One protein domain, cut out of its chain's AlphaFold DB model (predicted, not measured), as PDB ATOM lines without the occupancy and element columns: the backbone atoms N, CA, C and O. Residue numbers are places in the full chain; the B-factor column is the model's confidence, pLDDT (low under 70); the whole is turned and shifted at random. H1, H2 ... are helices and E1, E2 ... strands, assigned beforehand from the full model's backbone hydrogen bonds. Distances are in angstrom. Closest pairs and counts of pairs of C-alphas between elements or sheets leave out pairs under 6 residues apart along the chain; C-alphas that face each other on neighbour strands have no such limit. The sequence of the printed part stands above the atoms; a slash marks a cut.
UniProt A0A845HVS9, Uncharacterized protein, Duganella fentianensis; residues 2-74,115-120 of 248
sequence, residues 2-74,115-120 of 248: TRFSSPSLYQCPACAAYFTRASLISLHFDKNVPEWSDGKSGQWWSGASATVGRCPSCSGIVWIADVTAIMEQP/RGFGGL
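What this domain is: This is residues 2 to 74 and 115 to 120 of the 248 residues of an uncharacterized protein of Duganella fentianensis (UniProt A0A845HVS9). Little regular structure: residues 115 to 120 bridge two small antiparallel sheets, E2-E1-E5 and the hairpin E3-E4, while residues 22 to 45 loop out at one end before short H1. The 79 printed residues hold one named helix and five named strands, E1 E2 H1 E3 E4 E5, mostly strand. The whole is compact, with radius of gyration of the C-alphas 13.0 A and spans 36 by 25 by 18 A.

How they stand to each other: E1, residues 8 to 11, and E2, residues 18 to 21, form a hairpin; N 10 and O 19 are 2.9 A apart. E5, residues 69 to 72, is antiparallel to E1; N 9 and O 71 are 2.8 A apart. H1, residues 46 to 49, is not on this sheet; too short for an O i to N i+4 pair, it has its one O i to N i+3 pair within range. E3, residues 52 to 54, and E4, residues 61 to 63, form a hairpin; N 62 and O 53 are 2.9 A apart. Residues 115 to 116 pair with E2, 118 to 119 with E3.

Where its parts are: E1, 10.3 A long, begins at C-alpha 8 (244.138, 225.172, 253.939); E5 ends at C-alpha 72 (243.361, 228.308, 256.894).

The domain as a whole: Residues 75 to 114 are cut out, C-alphas 74 and 115 being 13.0 A apart. The link E2 to H1 is long. Residues 26 to 49 have pLDDT under 70.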
ATOM      1  N   THR A   2     262.844 223.384 255.105       70.38
ATOM      2  CA  THR A   2     261.501 223.342 254.510       70.38
ATOM      3  C   THR A   2     260.465 223.214 255.630       70.38
ATOM      4  O   THR A   2     260.635 222.383 256.523       70.38
ATOM      5  N   ARG A   3     259.424 224.054 255.631       80.62
ATOM      6  CA  ARG A   3     258.326 224.007 256.615       80.62
ATOM      7  C   ARG A   3     256.983 223.916 255.893       80.62
ATOM      8  O   ARG A   3     256.796 224.561 254.861       80.62
ATOM      9  N   PHE A   4     256.061 223.137 256.452       81.44
ATOM     10  CA  PHE A   4     254.666 223.115 256.016       81.44
ATOM     11  C   PHE A   4     253.933 224.353 256.528       81.44
ATOM     12  O   PHE A   4     254.214 224.834 257.627       81.44
ATOM     13  N   SER A   5     253.015 224.869 255.717       86.00
ATOM     14  CA  SER A   5     252.070 225.899 256.124       86.00
ATOM     15  C   SER A   5     251.007 225.271 257.013       86.00
ATOM     16  O   SER A   5     250.828 224.047 257.020       86.00
ATOM     17  N   SER A   6     250.248 226.111 257.715       89.06
ATOM     18  CA  SER A   6     248.938 225.685 258.200       89.06
ATOM     19  C   SER A   6     248.162 225.081 257.020       89.06
ATOM     20  O   SER A   6     248.204 225.654 255.919       89.06
ATOM     21  N   PRO A   7     247.514 223.915 257.181       92.31
ATOM     22  CA  PRO A   7     246.704 223.348 256.115       92.31
ATOM     23  C   PRO A   7     245.615 224.336 255.702       92.31
ATOM     24  O   PRO A   7     245.072 225.040 256.546       92.31
ATOM     25  N   SER A   8     245.290 224.403 254.417       94.25
ATOM     26  CA  SER A   8     244.138 225.172 253.939       94.25
ATOM     27  C   SER A   8     242.907 224.274 253.873       94.25
ATOM     28  O   SER A   8     243.020 223.091 253.546       94.25
ATOM     29  N   LEU A   9     241.744 224.832 254.195       96.50
ATOM     30  CA  LEU A   9     240.447 224.172 254.129       96.50
ATOM     31  C   LEU A   9     239.784 224.461 252.778       96.50
ATOM     32  O   LEU A   9     239.693 225.614 252.354       96.50
ATOM     33  N   TYR A  10     239.282 223.416 252.134       97.00
ATOM     34  CA  TYR A  10     238.589 223.463 250.850       97.00
ATOM     35  C   TYR A  10     237.209 222.826 250.988       97.00
ATOM     36  O   TYR A  10     236.966 222.052 251.916       97.00
ATOM     37  N   GLN A  11     236.322 223.124 250.041       97.56
ATOM     38  CA  GLN A  11     235.010 222.495 249.935       97.56
ATOM     39  C   GLN A  11     234.920 221.661 248.660       97.56
ATOM     40  O   GLN A  11     235.252 222.127 247.574       97.56
ATOM     41  N   CYS A  12     234.472 220.415 248.797       96.94
ATOM     42  CA  CYS A  12     234.249 219.530 247.662       96.94
ATOM     43  C   CYS A  12     233.061 220.031 246.823       96.94
ATOM     44  O   CYS A  12     231.984 220.227 247.387       96.94
ATOM     45  N   PRO A  13     233.198 220.162 245.491       96.12
ATOM     46  CA  PRO A  13     232.118 220.662 244.644       96.12
ATOM     47  C   PRO A  13     230.984 219.638 244.489       96.12
ATOM     48  O   PRO A  13     229.847 220.019 244.240       96.12
ATOM     49  N   ALA A  14     231.272 218.345 244.674       95.81
ATOM     50  CA  ALA A  14     230.298 217.270 244.502       95.81
ATOM     51  C   ALA A  14     229.408 217.045 245.737       95.81
ATOM     52  O   ALA A  14     228.213 216.810 245.598       95.81
ATOM     53  N   CYS A  15     229.977 217.090 246.948       96.88
ATOM     54  CA  CYS A  15     229.244 216.775 248.184       96.88
ATOM     55  C   CYS A  15     229.212 217.910 249.215       96.88
ATOM     56  O   CYS A  15     228.689 217.716 250.309       96.88
ATOM     57  N   ALA A  16     229.803 219.069 248.908       96.56
ATOM     58  CA  ALA A  16     229.931 220.221 249.805       96.56
ATOM     59  C   ALA A  16     230.667 219.957 251.139       96.56
ATOM     60  O   ALA A  16     230.738 220.856 251.979       96.56
ATOM     61  N   ALA A  17     231.246 218.766 251.341       97.25
ATOM     62  CA  ALA A  17     232.040 218.445 252.523       97.25
ATOM     63  C   ALA A  17     233.399 219.158 252.508       97.25
ATOM     64  O   ALA A  17     233.956 219.453 251.444       97.25
ATOM     65  N   TYR A  18     233.947 219.398 253.698       97.69
ATOM     66  CA  TYR A  18     235.236 220.060 253.863       97.69
ATOM     67  C   TYR A  18     236.388 219.058 253.914       97.69
ATOM     68  O   TYR A  18     236.275 217.975 254.491       97.69
ATOM     69  N   PHE A  19     237.524 219.444 253.346       97.25
ATOM     70  CA  PHE A  19     238.776 218.701 253.449       97.25
ATOM     71  C   PHE A  19     239.957 219.659 253.585       97.25
ATOM     72  O   PHE A  19     239.855 220.847 253.272       97.25
ATOM     73  N   THR A  20     241.081 219.152 254.077       95.56
ATOM     74  CA  THR A  20     242.288 219.942 254.332       95.56
ATOM     75  C   THR A  20     243.407 219.536 253.388       95.56
ATOM     76  O   THR A  20     243.557 218.366 253.049       95.56
ATOM     77  N   ARG A  21     244.230 220.490 252.957       91.88
ATOM     78  CA  ARG A  21     245.452 220.214 252.189       91.88
ATOM     79  C   ARG A  21     246.598 220.994 252.806       91.88
ATOM     80  O   ARG A  21     246.503 222.210 252.977       91.88
ATOM     81  N   ALA A  22     247.669 220.293 253.157       88.12
ATOM     82  CA  ALA A  22     248.909 220.937 253.562       88.12
ATOM     83  C   ALA A  22     249.590 221.542 252.327       88.12
ATOM     84  O   ALA A  22     249.565 220.951 251.255       88.12
ATOM     85  N   SER A  23     250.218 222.702 252.475       82.00
ATOM     86  CA  SER A  23     251.122 223.256 251.462       82.00
ATOM     87  C   SER A  23     252.487 223.517 252.082       82.00
ATOM     88  O   SER A  23     252.641 223.540 253.302       82.00
ATOM     89  N   LEU A  24     253.516 223.671 251.257       80.06
ATOM     90  CA  LEU A  24     254.851 224.032 251.726       80.06
ATOM     91  C   LEU A  24     254.993 225.550 251.677       80.06
ATOM     92  O   LEU A  24     254.699 226.154 250.654       80.06
ATOM     93  N   ILE A  25     255.461 226.163 252.769       76.69
ATOM     94  CA  ILE A  25     255.608 227.629 252.869       76.69
ATOM     95  C   ILE A  25     256.670 228.139 251.891       76.69
ATOM     96  O   ILE A  25     256.554 229.226 251.342       76.69
ATOM     97  N   SER A  26     257.745 227.372 251.716       65.38
ATOM     98  CA  SER A  26     258.971 227.829 251.056       65.38
ATOM     99  C   SER A  26     259.089 227.411 249.591       65.38
ATOM    100  O   SER A  26     260.170 227.532 249.023       65.38
ATOM    101  N   LEU A  27     258.033 226.853 249.001       60.97
ATOM    102  CA  LEU A  27     258.047 226.382 247.621       60.97
ATOM    103  C   LEU A  27     256.886 227.027 246.878       60.97
ATOM    104  O   LEU A  27     255.733 226.630 247.036       60.97
ATOM    105  N   HIS A  28     257.213 228.022 246.056       53.12
ATOM    106  CA  HIS A  28     256.355 228.362 244.935       53.12
ATOM    107  C   HIS A  28     256.367 227.156 243.999       53.12
ATOM    108  O   HIS A  28     257.400 226.813 243.426       53.12
ATOM    109  N   PHE A  29     255.232 226.464 243.911       53.00
ATOM    110  CA  PHE A  29     255.003 225.475 242.869       53.00
ATOM    111  C   PHE A  29     254.816 226.242 241.561       53.00
ATOM    112  O   PHE A  29     253.689 226.452 241.117       53.00
ATOM    113  N   ASP A  30     255.911 226.722 240.972       47.31
ATOM    114  CA  ASP A  30     255.872 227.030 239.550       47.31
ATOM    115  C   ASP A  30     255.457 225.751 238.825       47.31
ATOM    116  O   ASP A  30     255.859 224.647 239.207       47.31
ATOM    117  N   LYS A  31     254.644 225.897 237.775       49.56
ATOM    118  CA  LYS A  31     254.138 224.790 236.945       49.56
ATOM    119  C   LYS A  31     255.248 223.889 236.366       49.56
ATOM    120  O   LYS A  31     254.949 222.828 235.835       49.56
ATOM    121  N   ASN A  32     256.510 224.284 236.536       48.69
ATOM    122  CA  ASN A  32     257.704 223.683 235.966       48.69
ATOM    123  C   ASN A  32     258.647 223.101 237.031       48.69
ATOM    124  O   ASN A  32     259.862 223.123 236.839       48.69
ATOM    125  N   VAL A  33     258.147 222.599 238.173       53.50
ATOM    126  CA  VAL A  33     259.010 221.761 239.026       53.50
ATOM    127  C   VAL A  33     259.445 220.566 238.173       53.50
ATOM    128  O   VAL A  33     258.569 219.818 237.740       53.50
ATOM    129  N   PRO A  34     260.752 220.364 237.915       51.06
ATOM    130  CA  PRO A  34     261.193 219.296 237.032       51.06
ATOM    131  C   PRO A  34     260.774 217.945 237.617       51.06
ATOM    132  O   PRO A  34     261.333 217.477 238.616       51.06
ATOM    133  N   GLU A  35     259.760 217.326 237.018       52.47
ATOM    134  CA  GLU A  35     259.468 215.916 237.226       52.47
ATOM    135  C   GLU A  35     260.603 215.130 236.571       52.47
ATOM    136  O   GLU A  35     261.024 215.399 235.443       52.47
ATOM    137  N   TRP A  36     261.204 214.208 237.314       54.66
ATOM    138  CA  TRP A  36     262.373 213.511 236.809       54.66
ATOM    139  C   TRP A  36     261.901 212.402 235.872       54.66
ATOM    140  O   TRP A  36     260.899 211.739 236.127       54.66
ATOM    141  N   SER A  37     262.668 212.152 234.812       43.03
ATOM    142  CA  SER A  37     262.446 211.052 233.866       43.03
ATOM    143  C   SER A  37     262.650 209.667 234.492       43.03
ATOM    144  O   SER A  37     262.549 208.658 233.806       43.03
ATOM    145  N   ASP A  38     263.001 209.601 235.772       48.19
ATOM    146  CA  ASP A  38     262.960 208.370 236.541       48.19
ATOM    147  C   ASP A  38     261.678 208.285 237.371       48.19
ATOM    148  O   ASP A  38     261.653 207.450 238.250       48.19
ATOM    149  N   GLY A  39     260.665 209.139 237.185       48.72
ATOM    150  CA  GLY A  39     259.388 209.118 237.908       48.72
ATOM    151  C   GLY A  39     259.483 209.506 239.380       48.72
ATOM    152  O   GLY A  39     258.469 209.561 240.078       48.72
ATOM    153  N   LYS A  40     260.688 209.779 239.893       51.91
ATOM    154  CA  LYS A  40     260.842 210.378 241.210       51.91
ATOM    155  C   LYS A  40     260.652 211.868 241.024       51.91
ATOM    156  O   LYS A  40     261.511 212.554 240.495       51.91
ATOM    157  N   SER A  41     259.594 212.445 241.566       50.91
ATOM    158  CA  SER A  41     259.769 213.804 242.064       50.91
ATOM    159  C   SER A  41     260.902 213.706 243.093       50.91
ATOM    160  O   SER A  41     260.712 213.051 244.119       50.91
ATOM    161  N   GLY A  42     262.082 214.293 242.854       42.88
ATOM    162  CA  GLY A  42     263.224 214.301 243.798       42.88
ATOM    163  C   GLY A  42     262.926 214.966 245.156       42.88
ATOM    164  O   GLY A  42     263.811 215.283 245.942       42.88
ATOM    165  N   GLN A  43     261.651 215.196 245.414       56.06
ATOM    166  CA  GLN A  43     261.033 215.915 246.483       56.06
ATOM    167  C   GLN A  43     260.058 214.934 247.134       56.06
ATOM    168  O   GLN A  43     258.951 214.728 246.643       56.06
ATOM    169  N   TRP A  44     260.470 214.315 248.245       55.47
ATOM    170  CA  TRP A  44     259.636 213.421 249.071       55.47
ATOM    171  C   TRP A  44     258.308 214.067 249.516       55.47
ATOM    172  O   TRP A  44     257.407 213.393 250.000       55.47
ATOM    173  N   TRP A  45     258.190 215.383 249.345       59.59
ATOM    174  CA  TRP A  45     257.033 216.199 249.665       59.59
ATOM    175  C   TRP A  45     256.076 216.451 248.489       59.59
ATOM    176  O   TRP A  45     255.095 217.159 248.681       59.59
ATOM    177  N   SER A  46     256.305 215.905 247.290       55.59
ATOM    178  CA  SER A  46     255.371 216.063 246.155       55.59
ATOM    179  C   SER A  46     253.972 215.504 246.447       55.59
ATOM    180  O   SER A  46     252.973 216.024 245.955       55.59
ATOM    181  N   GLY A  47     253.878 214.503 247.330       55.50
ATOM    182  CA  GLY A  47     252.604 214.003 247.851       55.50
ATOM    183  C   GLY A  47     251.813 215.061 248.628       55.50
ATOM    184  O   GLY A  47     250.586 215.039 248.615       55.50
ATOM    185  N   ALA A  48     252.489 216.044 249.233       58.78
ATOM    186  CA  ALA A  48     251.825 217.151 249.918       58.78
ATOM    187  C   ALA A  48     251.153 218.132 248.945       58.78
ATOM    188  O   ALA A  48     250.325 218.934 249.359       58.78
ATOM    189  N   SER A  49     251.475 218.069 247.652       65.88
ATOM    190  CA  SER A  49     250.952 218.976 246.636       65.88
ATOM    191  C   SER A  49     250.083 218.281 245.597       65.88
ATOM    192  O   SER A  49     249.996 218.787 244.484       65.88
ATOM    193  N   ALA A  50     249.410 217.174 245.931       79.94
ATOM    194  CA  ALA A  50     248.494 216.509 245.001       79.94
ATOM    195  C   ALA A  50     247.545 217.529 244.334       79.94
ATOM    196  O   ALA A  50     246.821 218.252 245.024       79.94
ATOM    197  N   THR A  51     247.622 217.640 243.004       90.25
ATOM    198  CA  THR A  51     246.795 218.547 242.182       90.25
ATOM    199  C   THR A  51     245.400 217.975 241.953       90.25
ATOM    200  O   THR A  51     244.438 218.720 241.789       90.25
ATOM    201  N   VAL A  52     245.294 216.649 241.977       94.81
ATOM    202  CA  VAL A  52     244.065 215.870 241.839       94.81
ATOM    203  C   VAL A  52     244.098 214.720 242.839       94.81
ATOM    204  O   VAL A  52     245.170 214.195 243.164       94.81
ATOM    205  N   GLY A  53     242.933 214.358 243.354       95.50
ATOM    206  CA  GLY A  53     242.794 213.400 244.439       95.50
ATOM    207  C   GLY A  53     241.338 213.064 244.718       95.50
ATOM    208  O   GLY A  53     240.440 213.569 244.040       95.50
ATOM    209  N   ARG A  54     241.099 212.217 245.721       96.12
ATOM    210  CA  ARG A  54     239.743 211.838 246.132       96.12
ATOM    211  C   ARG A  54     239.257 212.705 247.284       96.12
ATOM    212  O   ARG A  54     239.976 212.965 248.251       96.12
ATOM    213  N   CYS A  55     237.993 213.112 247.216       96.50
ATOM    214  CA  CYS A  55     237.324 213.703 248.364       96.50
ATOM    215  C   CYS A  55     237.230 212.662 249.494       96.50
ATOM    216  O   CYS A  55     236.663 211.594 249.279       96.50
ATOM    217  N   PRO A  56     237.675 212.965 250.726       96.44
ATOM    218  CA  PRO A  56     237.641 211.995 251.822       96.44
ATOM    219  C   PRO A  56     236.227 211.682 252.344       96.44
ATOM    220  O   PRO A  56     236.084 210.825 253.212       96.44
ATOM    221  N   SER A  57     235.200 212.401 251.873       96.62
ATOM    222  CA  SER A  57     233.799 212.200 252.277       96.62
ATOM    223  C   SER A  57     232.989 211.409 251.248       96.62
ATOM    224  O   SER A  57     232.283 210.484 251.631       96.62
ATOM    225  N   CYS A  58     233.081 211.751 249.957       96.69
ATOM    226  CA  CYS A  58     232.302 211.095 248.897       96.69
ATOM    227  C   CYS A  58     233.136 210.263 247.914       96.69
ATOM    228  O   CYS A  58     232.576 209.724 246.967       96.69
ATOM    229  N   SER A  59     234.460 210.206 248.084       96.25
ATOM    230  CA  SER A  59     235.409 209.536 247.181       96.25
ATOM    231  C   SER A  59     235.460 210.068 245.743       96.25
ATOM    232  O   SER A  59     236.241 209.554 244.947       96.25
ATOM    233  N   GLY A  60     234.695 211.111 245.403       96.69
ATOM    234  CA  GLY A  60     234.721 211.723 244.074       96.69
ATOM    235  C   GLY A  60     236.082 212.338 243.741       96.69
ATOM    236  O   GLY A  60     236.761 212.866 244.629       96.69
ATOM    237  N   ILE A  61     236.462 212.278 242.463       97.06
ATOM    238  CA  ILE A  61     237.682 212.896 241.938       97.06
ATOM    239  C   ILE A  61     237.535 214.418 241.982       97.06
ATOM    240  O   ILE A  61     236.572 214.984 241.467       97.06
ATOM    241  N   VAL A  62     238.491 215.089 242.617       96.25
ATOM    242  CA  VAL A  62     238.507 216.544 242.770       96.25
ATOM    243  C   VAL A  62     239.844 217.081 242.291       96.25
ATOM    244  O   VAL A  62     240.905 216.650 242.746       96.25
ATOM    245  N   TRP A  63     239.785 218.070 241.407       95.31
ATOM    246  CA  TRP A  63     240.932 218.884 241.034       95.31
ATOM    247  C   TRP A  63     241.042 220.065 241.989       95.31
ATOM    248  O   TRP A  63     240.086 220.814 242.176       95.31
ATOM    249  N   ILE A  64     242.223 220.271 242.568       93.62
ATOM    250  CA  ILE A  64     242.469 221.395 243.478       93.62
ATOM    251  C   ILE A  64     242.282 222.745 242.771       93.62
ATOM    252  O   ILE A  64     241.847 223.705 243.394       93.62
ATOM    253  N   ALA A  65     242.550 222.810 241.463       91.81
ATOM    254  CA  ALA A  65     242.315 224.005 240.654       91.81
ATOM    255  C   ALA A  65     240.825 224.390 240.537       91.81
ATOM    256  O   ALA A  65     240.531 225.553 240.282       91.81
ATOM    257  N   ASP A  66     239.907 223.439 240.747       92.94
ATOM    258  CA  ASP A  66     238.455 223.652 240.637       92.94
ATOM    259  C   ASP A  66     237.790 223.969 241.977       92.94
ATOM    260  O   ASP A  66     236.588 224.224 242.032       92.94
ATOM    261  N   VAL A  67     238.547 223.936 243.076       95.00
ATOM    262  CA  VAL A  67     238.019 224.206 244.413       95.00
ATOM    263  C   VAL A  67     238.565 225.504 244.968       95.00
ATOM    264  O   VAL A  67     239.755 225.803 244.905       95.00
ATOM    265  N   THR A  68     237.677 226.276 245.581       91.88
ATOM    266  CA  THR A  68     238.058 227.503 246.272       91.88
ATOM    267  C   THR A  68     238.541 227.175 247.681       91.88
ATOM    268  O   THR A  68     237.862 226.482 248.444       91.88
ATOM    269  N   ALA A  69     239.721 227.683 248.039       94.31
ATOM    270  CA  ALA A  69     240.181 227.673 249.421       94.31
ATOM    271  C   ALA A  69     239.296 228.615 250.250       94.31
ATOM    272  O   ALA A  69     239.116 229.777 249.892       94.31
ATOM    273  N   ILE A  70     238.741 228.115 251.352       96.06
ATOM    274  CA  ILE A  70     237.827 228.889 252.200       96.06
ATOM    275  C   ILE A  70     238.607 229.678 253.244       96.06
ATOM    276  O   ILE A  70     238.387 230.872 253.429       96.06
ATOM    277  N   MET A  71     239.491 228.991 253.967       95.06
ATOM    278  CA  MET A  71     240.264 229.557 255.068       95.06
ATOM    279  C   MET A  71     241.446 228.654 255.420       95.06
ATOM    280  O   MET A  71     241.494 227.491 255.022       95.06
ATOM    281  N   GLU A  72     242.381 229.161 256.219       94.44
ATOM    282  CA  GLU A  72     243.361 228.308 256.894       94.44
ATOM    283  C   GLU A  72     242.668 227.429 257.944       94.44
ATOM    284  O   GLU A  72     241.753 227.879 258.637       94.44
ATOM    285  N   GLN A  73     243.104 226.174 258.070       92.56
ATOM    286  CA  GLN A  73     242.575 225.234 259.047       92.56
ATOM    287  C   GLN A  73     242.835 225.786 260.453       92.56
ATOM    288  O   GLN A  73     243.994 225.941 260.853       92.56
ATOM    289  N   PRO A  74     241.777 226.057 261.232       93.06
ATOM    290  CA  PRO A  74     241.954 226.517 262.591       93.06
ATOM    291  C   PRO A  74     242.564 225.395 263.436       93.06
ATOM    292  O   PRO A  74     242.200 224.225 263.321       93.06
ATOM    293  N   ARG A 115     239.052 215.993 256.962       96.50
ATOM    294  CA  ARG A 115     240.152 215.051 256.723       96.50
ATOM    295  C   ARG A 115     241.114 215.579 255.665       96.50
ATOM    296  O   ARG A 115     240.741 216.403 254.830       96.50
ATOM    297  N   GLY A 116     242.341 215.064 255.695       93.56
ATOM    298  CA  GLY A 116     243.358 215.373 254.695       93.56
ATOM    299  C   GLY A 116     242.950 214.912 253.295       93.56
ATOM    300  O   GLY A 116     242.383 213.835 253.124       93.56
ATOM    301  N   PHE A 117     243.250 215.741 252.304       93.31
ATOM    302  CA  PHE A 117     243.133 215.430 250.890       93.31
ATOM    303  C   PHE A 117     244.210 214.420 250.492       93.31
ATOM    304  O   PHE A 117     245.403 214.719 250.584       93.31
ATOM    305  N   GLY A 118     243.784 213.235 250.062       87.81
ATOM    306  CA  GLY A 118     244.663 212.222 249.486       87.81
ATOM    307  C   GLY A 118     244.764 212.409 247.977       87.81
ATOM    308  O   GLY A 118     243.752 212.651 247.317       87.81
ATOM    309  N   GLY A 119     245.974 212.299 247.426       90.94
ATOM    310  CA  GLY A 119     246.153 212.208 245.977       90.94
ATOM    311  C   GLY A 119     245.553 210.917 245.412       90.94
ATOM    312  O   GLY A 119     245.091 210.061 246.154       90.94
ATOM    313  N   LEU A 120     245.569 210.771 244.088       92.69
ATOM    314  CA  LEU A 120     245.246 209.488 243.449       92.69
ATOM    315  C   LEU A 120     246.374 208.490 243.751       92.69
ATOM    316  O   LEU A 120     247.533 208.778 243.429       92.69
TER     317      LEU A 120